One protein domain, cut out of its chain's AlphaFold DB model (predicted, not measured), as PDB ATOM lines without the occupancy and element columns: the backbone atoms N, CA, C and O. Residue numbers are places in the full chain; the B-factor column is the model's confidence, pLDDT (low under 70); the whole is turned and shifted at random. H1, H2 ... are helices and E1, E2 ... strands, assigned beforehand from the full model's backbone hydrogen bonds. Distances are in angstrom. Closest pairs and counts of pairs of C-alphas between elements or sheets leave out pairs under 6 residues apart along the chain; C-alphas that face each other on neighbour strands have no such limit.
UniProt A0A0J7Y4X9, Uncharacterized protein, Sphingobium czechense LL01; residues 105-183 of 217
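Overview. This is residues 105 to 183 of the 217 residues of an uncharacterized protein of Sphingobium czechense LL01 (UniProt A0A0J7Y4X9). A strand hairpin, E1 and E2, makes the core, helix H1 packed on it, E3 beside E2; residues 154 to 159 stick out. The 79 printed residues, under half in named elements, run H1, E1, E2, H2, E3, a mixed class. The whole is compact, radius of gyration of the C-alphas 12.4 A, spanning 37 by 31 by 20 A.

Arrangement. The closest C-alphas of H1, residues 108 to 119, and E1, residues 130 to 133, are Leu 113 and Val 131, 6.4 A. E1 and E2, residues 144 to 147, form an antiparallel hairpin, N 130 and O 147 within hydrogen-bond range at 2.9 A. The closest C-alphas of E2 and E3, residues 176 to 181, are Leu 144 and Trp 178, 4.8 A. In H1 and H2, residues 150 to 155, every O i to N i+4 pair is within range.

Along the chain. H1 begins at C-alpha 108 (16.136, -41.833, 19.908), 17.3 A long; E3 ends at C-alpha 181 (9.130, -46.475, 15.476).

Size, cuts and confidence. The printed part has no cut; the link H2 to E3 is long.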
ATOM      1  N   HIS A 105      14.671 -43.435  25.004       93.50
ATOM      2  CA  HIS A 105      13.298 -42.953  25.130       93.50
ATOM      3  C   HIS A 105      13.203 -41.416  25.117       93.50
ATOM      4  O   HIS A 105      12.125 -40.863  24.885       93.50
ATOM      5  N   HIS A 106      14.305 -40.716  25.390       95.12
ATOM      6  CA  HIS A 106      14.370 -39.258  25.434       95.12
ATOM      7  C   HIS A 106      14.996 -38.673  24.167       95.12
ATOM      8  O   HIS A 106      14.527 -37.646  23.680       95.12
ATOM      9  N   ASP A 107      16.013 -39.337  23.619       96.44
ATOM     10  CA  ASP A 107      16.704 -38.944  22.394       96.44
ATOM     11  C   ASP A 107      16.981 -40.167  21.499       96.44
ATOM     12  O   ASP A 107      18.111 -40.666  21.426       96.44
ATOM     13  N   PRO A 108      15.971 -40.664  20.766       96.81
ATOM     14  CA  PRO A 108      16.136 -41.833  19.908       96.81
ATOM     15  C   PRO A 108      17.143 -41.609  18.764       96.81
ATOM     16  O   PRO A 108      17.736 -42.567  18.266       96.81
ATOM     17  N   GLN A 109      17.384 -40.358  18.353       97.88
ATOM     18  CA  GLN A 109      18.393 -40.042  17.339       97.88
ATOM     19  C   GLN A 109      19.817 -40.208  17.884       97.88
ATOM     20  O   GLN A 109      20.693 -40.652  17.138       97.88
ATOM     21  N   SER A 110      20.053 -39.963  19.179       96.94
ATOM     22  CA  SER A 110      21.351 -40.275  19.802       96.94
ATOM     23  C   SER A 110      21.715 -41.757  19.689       96.94
ATOM     24  O   SER A 110      22.884 -42.089  19.492       96.94
ATOM     25  N   THR A 111      20.720 -42.652  19.742       97.75
ATOM     26  CA  THR A 111      20.933 -44.097  19.572       97.75
ATOM     27  C   THR A 111      21.402 -44.418  18.158       97.75
ATOM     28  O   THR A 111      22.367 -45.160  17.997       97.75
ATOM     29  N   ILE A 112      20.770 -43.824  17.138       98.12
ATOM     30  CA  ILE A 112      21.204 -43.954  15.737       98.12
ATOM     31  C   ILE A 112      22.666 -43.520  15.607       98.12
ATOM     32  O   ILE A 112      23.498 -44.281  15.120       98.12
ATOM     33  N   LEU A 113      22.995 -42.320  16.094       96.50
ATOM     34  CA  LEU A 113      24.345 -41.774  15.974       96.50
ATOM     35  C   LEU A 113      25.389 -42.636  16.695       96.50
ATOM     36  O   LEU A 113      26.464 -42.880  16.151       96.50
ATOM     37  N   ALA A 114      25.077 -43.113  17.901       95.31
ATOM     38  CA  ALA A 114      25.964 -43.981  18.667       95.31
ATOM     39  C   ALA A 114      26.217 -45.318  17.954       95.31
ATOM     40  O   ALA A 114      27.360 -45.769  17.892       95.31
ATOM     41  N   LEU A 115      25.173 -45.931  17.387       96.25
ATOM     42  CA  LEU A 115      25.284 -47.180  16.629       96.25
ATOM     43  C   LEU A 115      26.104 -46.995  15.353       96.25
ATOM     44  O   LEU A 115      26.972 -47.821  15.075       96.25
ATOM     45  N   THR A 116      25.872 -45.911  14.610       95.19
ATOM     46  CA  THR A 116      26.646 -45.606  13.403       95.19
ATOM     47  C   THR A 116      28.114 -45.373  13.736       95.19
ATOM     48  O   THR A 116      28.969 -46.021  13.142       95.19
ATOM     49  N   ARG A 117      28.425 -44.548  14.744       93.00
ATOM     50  CA  ARG A 117      29.814 -44.320  15.181       93.00
ATOM     51  C   ARG A 117      30.507 -45.592  15.652       93.00
ATOM     52  O   ARG A 117      31.668 -45.801  15.335       93.00
ATOM     53  N   ALA A 118      29.800 -46.466  16.365       92.12
ATOM     54  CA  ALA A 118      30.352 -47.749  16.795       92.12
ATOM     55  C   ALA A 118      30.650 -48.709  15.626       92.12
ATOM     56  O   ALA A 118      31.420 -49.652  15.802       92.12
ATOM     57  N   ALA A 119      30.036 -48.499  14.458       91.81
ATOM     58  CA  ALA A 119      30.271 -49.285  13.249       91.81
ATOM     59  C   ALA A 119      31.369 -48.702  12.342       91.81
ATOM     60  O   ALA A 119      31.792 -49.373  11.400       91.81
ATOM     61  N   ILE A 120      31.833 -47.477  12.610       89.12
ATOM     62  CA  ILE A 120      32.953 -46.860  11.903       89.12
ATOM     63  C   ILE A 120      34.253 -47.537  12.355       89.12
ATOM     64  O   ILE A 120      34.587 -47.552  13.539       89.12
ATOM     65  N   THR A 121      34.990 -48.112  11.404       84.31
ATOM     66  CA  THR A 121      36.277 -48.771  11.672       84.31
ATOM     67  C   THR A 121      37.470 -47.835  11.516       84.31
ATOM     68  O   THR A 121      38.484 -48.048  12.177       84.31
ATOM     69  N   ASP A 122      37.361 -46.815  10.659       80.25
ATOM     70  CA  ASP A 122      38.377 -45.779  10.494       80.25
ATOM     71  C   ASP A 122      37.913 -44.502  11.190       80.25
ATOM     72  O   ASP A 122      36.929 -43.886  10.799       80.25
ATOM     73  N   GLN A 123      38.622 -44.095  12.241       74.25
ATOM     74  CA  GLN A 123      38.257 -42.916  13.019       74.25
ATOM     75  C   GLN A 123      38.320 -41.617  12.199       74.25
ATOM     76  O   GLN A 123      37.706 -40.629  12.602       74.25
ATOM     77  N   ALA A 124      39.022 -41.617  11.058       71.25
ATOM     78  CA  ALA A 124      38.948 -40.521  10.102       71.25
ATOM     79  C   ALA A 124      37.499 -40.272   9.655       71.25
ATOM     80  O   ALA A 124      37.099 -39.117   9.607       71.25
ATOM     81  N   ASP A 125      36.687 -41.319   9.476       71.94
ATOM     82  CA  ASP A 125      35.322 -41.227   8.943       71.94
ATOM     83  C   ASP A 125      34.285 -40.643   9.931       71.94
ATOM     84  O   ASP A 125      33.146 -40.379   9.536       71.94
ATOM     85  N   ASP A 126      34.637 -40.390  11.201       76.19
ATOM     86  CA  ASP A 126      33.769 -39.696  12.178       76.19
ATOM     87  C   ASP A 126      33.859 -38.162  12.013       76.19
ATOM     88  O   ASP A 126      34.078 -37.406  12.964       76.19
ATOM     89  N   HIS A 127      33.702 -37.691  10.772       70.75
ATOM     90  CA  HIS A 127      33.808 -36.293  10.328       70.75
ATOM     91  C   HIS A 127      32.637 -35.410  10.807       70.75
ATOM     92  O   HIS A 127      31.931 -34.778  10.024       70.75
ATOM     93  N   GLY A 128      32.360 -35.375  12.112       86.25
ATOM     94  CA  GLY A 128      31.216 -34.617  12.632       86.25
ATOM     95  C   GLY A 128      29.874 -35.169  12.138       86.25
ATOM     96  O   GLY A 128      28.919 -34.414  11.938       86.25
ATOM     97  N   CYS A 129      29.811 -36.488  11.946       92.88
ATOM     98  CA  CYS A 129      28.608 -37.214  11.566       92.88
ATOM     99  C   CYS A 129      27.430 -36.859  12.479       92.88
ATOM    100  O   CYS A 129      27.568 -36.811  13.707       92.88
ATOM    101  N   HIS A 130      26.266 -36.611  11.882       95.25
ATOM    102  CA  HIS A 130      25.040 -36.256  12.592       95.25
ATOM    103  C   HIS A 130      23.815 -36.868  11.916       95.25
ATOM    104  O   HIS A 130      23.819 -37.169  10.724       95.25
ATOM    105  N   VAL A 131      22.746 -37.049  12.691       97.12
ATOM    106  CA  VAL A 131      21.464 -37.528  12.169       97.12
ATOM    107  C   VAL A 131      20.717 -36.360  11.538       97.12
ATOM    108  O   VAL A 131      20.570 -35.304  12.154       97.12
ATOM    109  N   ARG A 132      20.188 -36.558  10.332       95.81
ATOM    110  CA  ARG A 132      19.284 -35.610   9.670       95.81
ATOM    111  C   ARG A 132      18.162 -36.339   8.945       95.81
ATOM    112  O   ARG A 132      18.235 -37.547   8.720       95.81
ATOM    113  N   LYS A 133      17.127 -35.598   8.543       96.38
ATOM    114  CA  LYS A 133      16.136 -36.112   7.590       96.38
ATOM    115  C   LYS A 133      16.819 -36.470   6.278       96.38
ATOM    116  O   LYS A 133      17.722 -35.753   5.846       96.38
ATOM    117  N   ALA A 134      16.400 -37.580   5.677       93.88
ATOM    118  CA  ALA A 134      16.935 -38.019   4.397       93.88
ATOM    119  C   ALA A 134      16.559 -37.031   3.284       93.88
ATOM    120  O   ALA A 134      17.441 -36.592   2.549       93.88
ATOM    121  N   ASP A 135      15.270 -36.667   3.217       91.19
ATOM    122  CA  ASP A 135      14.663 -35.804   2.192       91.19
ATOM    123  C   ASP A 135      14.991 -36.249   0.748       91.19
ATOM    124  O   ASP A 135      15.146 -35.434  -0.161       91.19
ATOM    125  N   ILE A 136      15.089 -37.567   0.532       87.94
ATOM    126  CA  ILE A 136      15.359 -38.187  -0.773       87.94
ATOM    127  C   ILE A 136      14.027 -38.578  -1.438       87.94
ATOM    128  O   ILE A 136      13.226 -39.285  -0.819       87.94
ATOM    129  N   PRO A 137      13.759 -38.153  -2.691       85.69
ATOM    130  CA  PRO A 137      12.547 -38.537  -3.411       85.69
ATOM    131  C   PRO A 137      12.359 -40.059  -3.474       85.69
ATOM    132  O   PRO A 137      13.280 -40.797  -3.806       85.69
ATOM    133  N   GLY A 138      11.147 -40.525  -3.164       81.31
ATOM    134  CA  GLY A 138      10.803 -41.951  -3.137       81.31
ATOM    135  C   GLY A 138      11.078 -42.655  -1.804       81.31
ATOM    136  O   GLY A 138      10.565 -43.751  -1.591       81.31
ATOM    137  N   TRP A 139      11.819 -42.036  -0.879       87.19
ATOM    138  CA  TRP A 139      12.018 -42.584   0.465       87.19
ATOM    139  C   TRP A 139      10.869 -42.186   1.406       87.19
ATOM    140  O   TRP A 139      10.166 -41.202   1.152       87.19
ATOM    141  N   PRO A 140      10.653 -42.921   2.515       88.38
ATOM    142  CA  PRO A 140       9.674 -42.527   3.523       88.38
ATOM    143  C   PRO A 140       9.924 -41.108   4.058       88.38
ATOM    144  O   PRO A 140      11.059 -40.729   4.329       88.38
ATOM    145  N   ALA A 141       8.857 -40.340   4.293       90.00
ATOM    146  CA  ALA A 141       8.962 -38.962   4.795       90.00
ATOM    147  C   ALA A 141       9.579 -38.849   6.207       90.00
ATOM    148  O   ALA A 141      10.030 -37.778   6.608       90.00
ATOM    149  N   ASP A 142       9.573 -39.943   6.974       92.94
ATOM    150  CA  ASP A 142      10.212 -40.065   8.288       92.94
ATOM    151  C   ASP A 142      11.589 -40.751   8.227       92.94
ATOM    152  O   ASP A 142      12.140 -41.101   9.271       92.94
ATOM    153  N   ALA A 143      12.147 -40.957   7.028       95.31
ATOM    154  CA  ALA A 143      13.482 -41.511   6.856       95.31
ATOM    155  C   ALA A 143      14.557 -40.537   7.359       95.31
ATOM    156  O   ALA A 143      14.545 -39.332   7.083       95.31
ATOM    157  N   LEU A 144      15.515 -41.097   8.084       97.88
ATOM    158  CA  LEU A 144      16.677 -40.425   8.639       97.88
ATOM    159  C   LEU A 144      17.944 -41.034   8.041       97.88
ATOM    160  O   LEU A 144      17.977 -42.213   7.701       97.88
ATOM    161  N   VAL A 145      19.005 -40.246   7.964       96.88
ATOM    162  CA  VAL A 145      20.344 -40.705   7.578       96.88
ATOM    163  C   VAL A 145      21.370 -40.126   8.540       96.88
ATOM    164  O   VAL A 145      21.136 -39.065   9.127       96.88
ATOM    165  N   VAL A 146      22.495 -40.820   8.699       96.00
ATOM    166  CA  VAL A 146      23.676 -40.256   9.359       96.00
ATOM    167  C   VAL A 146      24.608 -39.743   8.285       96.00
ATOM    168  O   VAL A 146      24.957 -40.480   7.368       96.00
ATOM    169  N   ASP A 147      24.962 -38.472   8.373       93.62
ATOM    170  CA  ASP A 147      25.660 -37.789   7.297       93.62
ATOM    171  C   ASP A 147      26.649 -36.745   7.830       93.62
ATOM    172  O   ASP A 147      26.573 -36.323   8.989       93.62
ATOM    173  N   ILE A 148      27.571 -36.319   6.971       91.44
ATOM    174  CA  ILE A 148      28.514 -35.225   7.241       91.44
ATOM    175  C   ILE A 148      27.829 -33.850   7.104       91.44
ATOM    176  O   ILE A 148      26.769 -33.744   6.469       91.44
ATOM    177  N   PRO A 149      28.394 -32.774   7.687       90.62
ATOM    178  CA  PRO A 149      27.839 -31.422   7.607       90.62
ATOM    179  C   PRO A 149      27.550 -30.943   6.175       90.62
ATOM    180  O   PRO A 149      28.311 -31.200   5.246       90.62
ATOM    181  N   ALA A 150      26.481 -30.158   5.996       87.81
ATOM    182  CA  ALA A 150      26.027 -29.703   4.675       87.81
ATOM    183  C   ALA A 150      27.081 -28.905   3.879       87.81
ATOM    184  O   ALA A 150      27.109 -28.976   2.654       87.81
ATOM    185  N   ALA A 151      27.953 -28.157   4.562       86.62
ATOM    186  CA  ALA A 151      29.043 -27.428   3.911       86.62
ATOM    187  C   ALA A 151      30.082 -28.376   3.289       86.62
ATOM    188  O   ALA A 151      30.573 -28.115   2.195       86.62
ATOM    189  N   GLU A 152      30.377 -29.487   3.965       86.44
ATOM    190  CA  GLU A 152      31.279 -30.525   3.468       86.44
ATOM    191  C   GLU A 152      30.613 -31.322   2.344       86.44
ATOM    192  O   GLU A 152      31.198 -31.503   1.280       86.44
ATOM    193  N   ALA A 153      29.336 -31.672   2.526       85.38
ATOM    194  CA  ALA A 153      28.501 -32.295   1.502       85.38
ATOM    195  C   ALA A 153      28.505 -31.511   0.178       85.38
ATOM    196  O   ALA A 153      28.650 -32.092  -0.892       85.38
ATOM    197  N   ALA A 154      28.355 -30.186   0.253       85.38
ATOM    198  CA  ALA A 154      28.305 -29.305  -0.912       85.38
ATOM    199  C   ALA A 154      29.657 -29.155  -1.629       85.38
ATOM    200  O   ALA A 154      29.684 -28.729  -2.783       85.38
ATOM    201  N   ALA A 155      30.766 -29.483  -0.960       84.19
ATOM    202  CA  ALA A 155      32.105 -29.464  -1.544       84.19
ATOM    203  C   ALA A 155      32.456 -30.771  -2.277       84.19
ATOM    204  O   ALA A 155      33.430 -30.802  -3.033       84.19
ATOM    205  N   MET A 156      31.679 -31.842  -2.073       79.38
ATOM    206  CA  MET A 156      31.864 -33.109  -2.779       79.38
ATOM    207  C   MET A 156      31.457 -32.981  -4.251       79.38
ATOM    208  O   MET A 156      30.542 -32.230  -4.603       79.38
ATOM    209  N   ARG A 157      32.132 -33.729  -5.131       74.94
ATOM    210  CA  ARG A 157      31.781 -33.751  -6.554       74.94
ATOM    211  C   ARG A 157      30.419 -34.420  -6.747       74.94
ATOM    212  O   ARG A 157      30.158 -35.478  -6.189       74.94
ATOM    213  N   GLN A 158      29.554 -33.788  -7.540       70.38
ATOM    214  CA  GLN A 158      28.166 -34.226  -7.732       70.38
ATOM    215  C   GLN A 158      28.020 -35.488  -8.594       70.38
ATOM    216  O   GLN A 158      26.934 -36.056  -8.648       70.38
ATOM    217  N   ASP A 159      29.076 -35.900  -9.297       72.00
ATOM    218  CA  ASP A 159      29.078 -37.062 -10.186       72.00
ATOM    219  C   ASP A 159      29.432 -38.380  -9.478       72.00
ATOM    220  O   ASP A 159      29.374 -39.437 -10.104       72.00
ATOM    221  N   GLU A 160      29.761 -38.345  -8.183       71.50
ATOM    222  CA  GLU A 160      30.142 -39.530  -7.408       71.50
ATOM    223  C   GLU A 160      29.035 -39.995  -6.460       71.50
ATOM    224  O   GLU A 160      28.315 -39.192  -5.864       71.50
ATOM    225  N   ILE A 161      28.923 -41.318  -6.290       75.56
ATOM    226  CA  ILE A 161      28.063 -41.905  -5.262       75.56
ATOM    227  C   ILE A 161      28.604 -41.479  -3.904       75.56
ATOM    228  O   ILE A 161      29.731 -41.807  -3.531       75.56
ATOM    229  N   ARG A 162      27.784 -40.742  -3.161       81.31
ATOM    230  CA  ARG A 162      28.143 -40.295  -1.826       81.31
ATOM    231  C   ARG A 162      27.942 -41.418  -0.821       81.31
ATOM    232  O   ARG A 162      26.811 -41.842  -0.589       81.31
ATOM    233  N   THR A 163      29.039 -41.805  -0.183       85.44
ATOM    234  CA  THR A 163      29.062 -42.663   1.001       85.44
ATOM    235  C   THR A 163      29.689 -41.872   2.143       85.44
ATOM    236  O   THR A 163      30.757 -41.286   1.972       85.44
ATOM    237  N   ALA A 164      29.018 -41.802   3.289       84.44
ATOM    238  CA  ALA A 164      29.466 -41.013   4.431       84.44
ATOM    239  C   ALA A 164      29.196 -41.747   5.746       84.44
ATOM    240  O   ALA A 164      28.217 -42.479   5.856       84.44
ATOM    241  N   CYS A 165      30.020 -41.488   6.766       90.75
ATOM    242  CA  CYS A 165      29.791 -41.951   8.139       90.75
ATOM    243  C   CYS A 165      29.742 -43.483   8.306       90.75
ATOM    244  O   CYS A 165      29.019 -44.002   9.161       90.75
ATOM    245  N   GLY A 166      30.531 -44.207   7.508       89.69
ATOM    246  CA  GLY A 166      30.679 -45.659   7.600       89.69
ATOM    247  C   GLY A 166      29.462 -46.461   7.108       89.69
ATOM    248  O   GLY A 166      28.579 -45.928   6.439       89.69
ATOM    249  N   PRO A 167      29.385 -47.764   7.439       90.56
ATOM    250  CA  PRO A 167      28.431 -48.703   6.831       90.56
ATOM    251  C   PRO A 167      26.967 -48.516   7.263       90.56
ATOM    252  O   PRO A 167      26.088 -49.198   6.749       90.56
ATOM    253  N   LEU A 168      26.704 -47.646   8.240       93.94
ATOM    254  CA  LEU A 168      25.357 -47.308   8.716       93.94
ATOM    255  C   LEU A 168      25.022 -45.819   8.503       93.94
ATOM    256  O   LEU A 168      24.093 -45.287   9.125       93.94
ATOM    257  N   GLY A 169      25.841 -45.119   7.718       93.25
ATOM    258  CA  GLY A 169      25.604 -43.746   7.295       93.25
ATOM    259  C   GLY A 169      25.018 -43.672   5.890       93.25
ATOM    260  O   GLY A 169      24.662 -44.687   5.304       93.25
ATOM    261  N   LEU A 170      24.849 -42.457   5.371       92.38
ATOM    262  CA  LEU A 170      24.270 -42.225   4.050       92.38
ATOM    263  C   LEU A 170      25.068 -42.959   2.965       92.38
ATOM    264  O   LEU A 170      26.266 -42.729   2.811       92.38
ATOM    265  N   ASP A 171      24.355 -43.728   2.148       89.75
ATOM    266  CA  ASP A 171      24.824 -44.247   0.870       89.75
ATOM    267  C   ASP A 171      23.786 -43.906  -0.206       89.75
ATOM    268  O   ASP A 171      22.656 -44.387  -0.175       89.75
ATOM    269  N   GLN A 172      24.143 -43.035  -1.152       85.12
ATOM    270  CA  GLN A 172      23.252 -42.659  -2.259       85.12
ATOM    271  C   GLN A 172      23.179 -43.722  -3.363       85.12
ATOM    272  O   GLN A 172      22.364 -43.600  -4.279       85.12
ATOM    273  N   GLY A 173      24.017 -44.756  -3.288       84.12
ATOM    274  CA  GLY A 173      23.991 -45.909  -4.172       84.12
ATOM    275  C   GLY A 173      22.976 -46.966  -3.748       84.12
ATOM    276  O   GLY A 173      22.760 -47.908  -4.500       84.12
ATOM    277  N   SER A 174      22.338 -46.846  -2.584       85.56
ATOM    278  CA  SER A 174      21.404 -47.844  -2.062       85.56
ATOM    279  C   SER A 174      20.251 -47.194  -1.295       85.56
ATOM    280  O   SER A 174      20.319 -46.045  -0.867       85.56
ATOM    281  N   GLN A 175      19.137 -47.909  -1.129       89.12
ATOM    282  CA  GLN A 175      18.055 -47.493  -0.235       89.12
ATOM    283  C   GLN A 175      18.417 -47.838   1.212       89.12
ATOM    284  O   GLN A 175      17.912 -48.816   1.774       89.12
ATOM    285  N   LEU A 176      19.303 -47.023   1.787       93.12
ATOM    286  CA  LEU A 176      19.838 -47.196   3.132       93.12
ATOM    287  C   LEU A 176      19.425 -46.029   4.037       93.12
ATOM    288  O   LEU A 176      19.846 -44.886   3.857       93.12
ATOM    289  N   TYR A 177      18.561 -46.308   5.013       95.69
ATOM    290  CA  TYR A 177      18.032 -45.280   5.910       95.69
ATOM    291  C   TYR A 177      17.607 -45.815   7.269       95.69
ATOM    292  O   TYR A 177      17.278 -46.983   7.454       95.69
ATOM    293  N   TRP A 178      17.517 -44.900   8.224       97.81
ATOM    294  CA  TRP A 178      16.987 -45.130   9.554       97.81
ATOM    295  C   TRP A 178      15.534 -44.661   9.679       97.81
ATOM    296  O   TRP A 178      15.119 -43.694   9.042       97.81
ATOM    297  N   ARG A 179      14.755 -45.300  10.553       97.00
ATOM    298  CA  ARG A 179      13.441 -44.828  11.023       97.00
ATOM    299  C   ARG A 179      13.305 -45.081  12.521       97.00
ATOM    300  O   ARG A 179      13.885 -46.026  13.047       97.00
ATOM    301  N   ILE A 180      12.509 -44.264  13.205       96.56
ATOM    302  CA  ILE A 180      12.252 -44.390  14.649       96.56
ATOM    303  C   ILE A 180      10.782 -44.742  14.842       96.56
ATOM    304  O   ILE A 180       9.905 -43.952  14.490       96.56
ATOM    305  N   ARG A 181      10.497 -45.942  15.358       94.38
ATOM    306  CA  ARG A 181       9.130 -46.475  15.476       94.38
ATOM    307  C   ARG A 181       9.030 -47.492  16.611       94.38
ATOM    308  O   ARG A 181       9.903 -48.346  16.736       94.38
ATOM    309  N   GLN A 182       7.931 -47.437  17.367       94.62
ATOM    310  CA  GLN A 182       7.561 -48.429  18.391       94.62
ATOM    311  C   GLN A 182       8.689 -48.696  19.400       94.62
ATOM    312  O   GLN A 182       9.073 -49.842  19.629       94.62
ATOM    313  N   GLY A 183       9.306 -47.620  19.903       95.25
ATOM    314  CA  GLY A 183      10.426 -47.683  20.851       95.25
ATOM    315  C   GLY A 183      11.752 -48.205  20.283       95.25
ATOM    316  O   GLY A 183      12.647 -48.533  21.056       95.25
TER     317      GLY A 183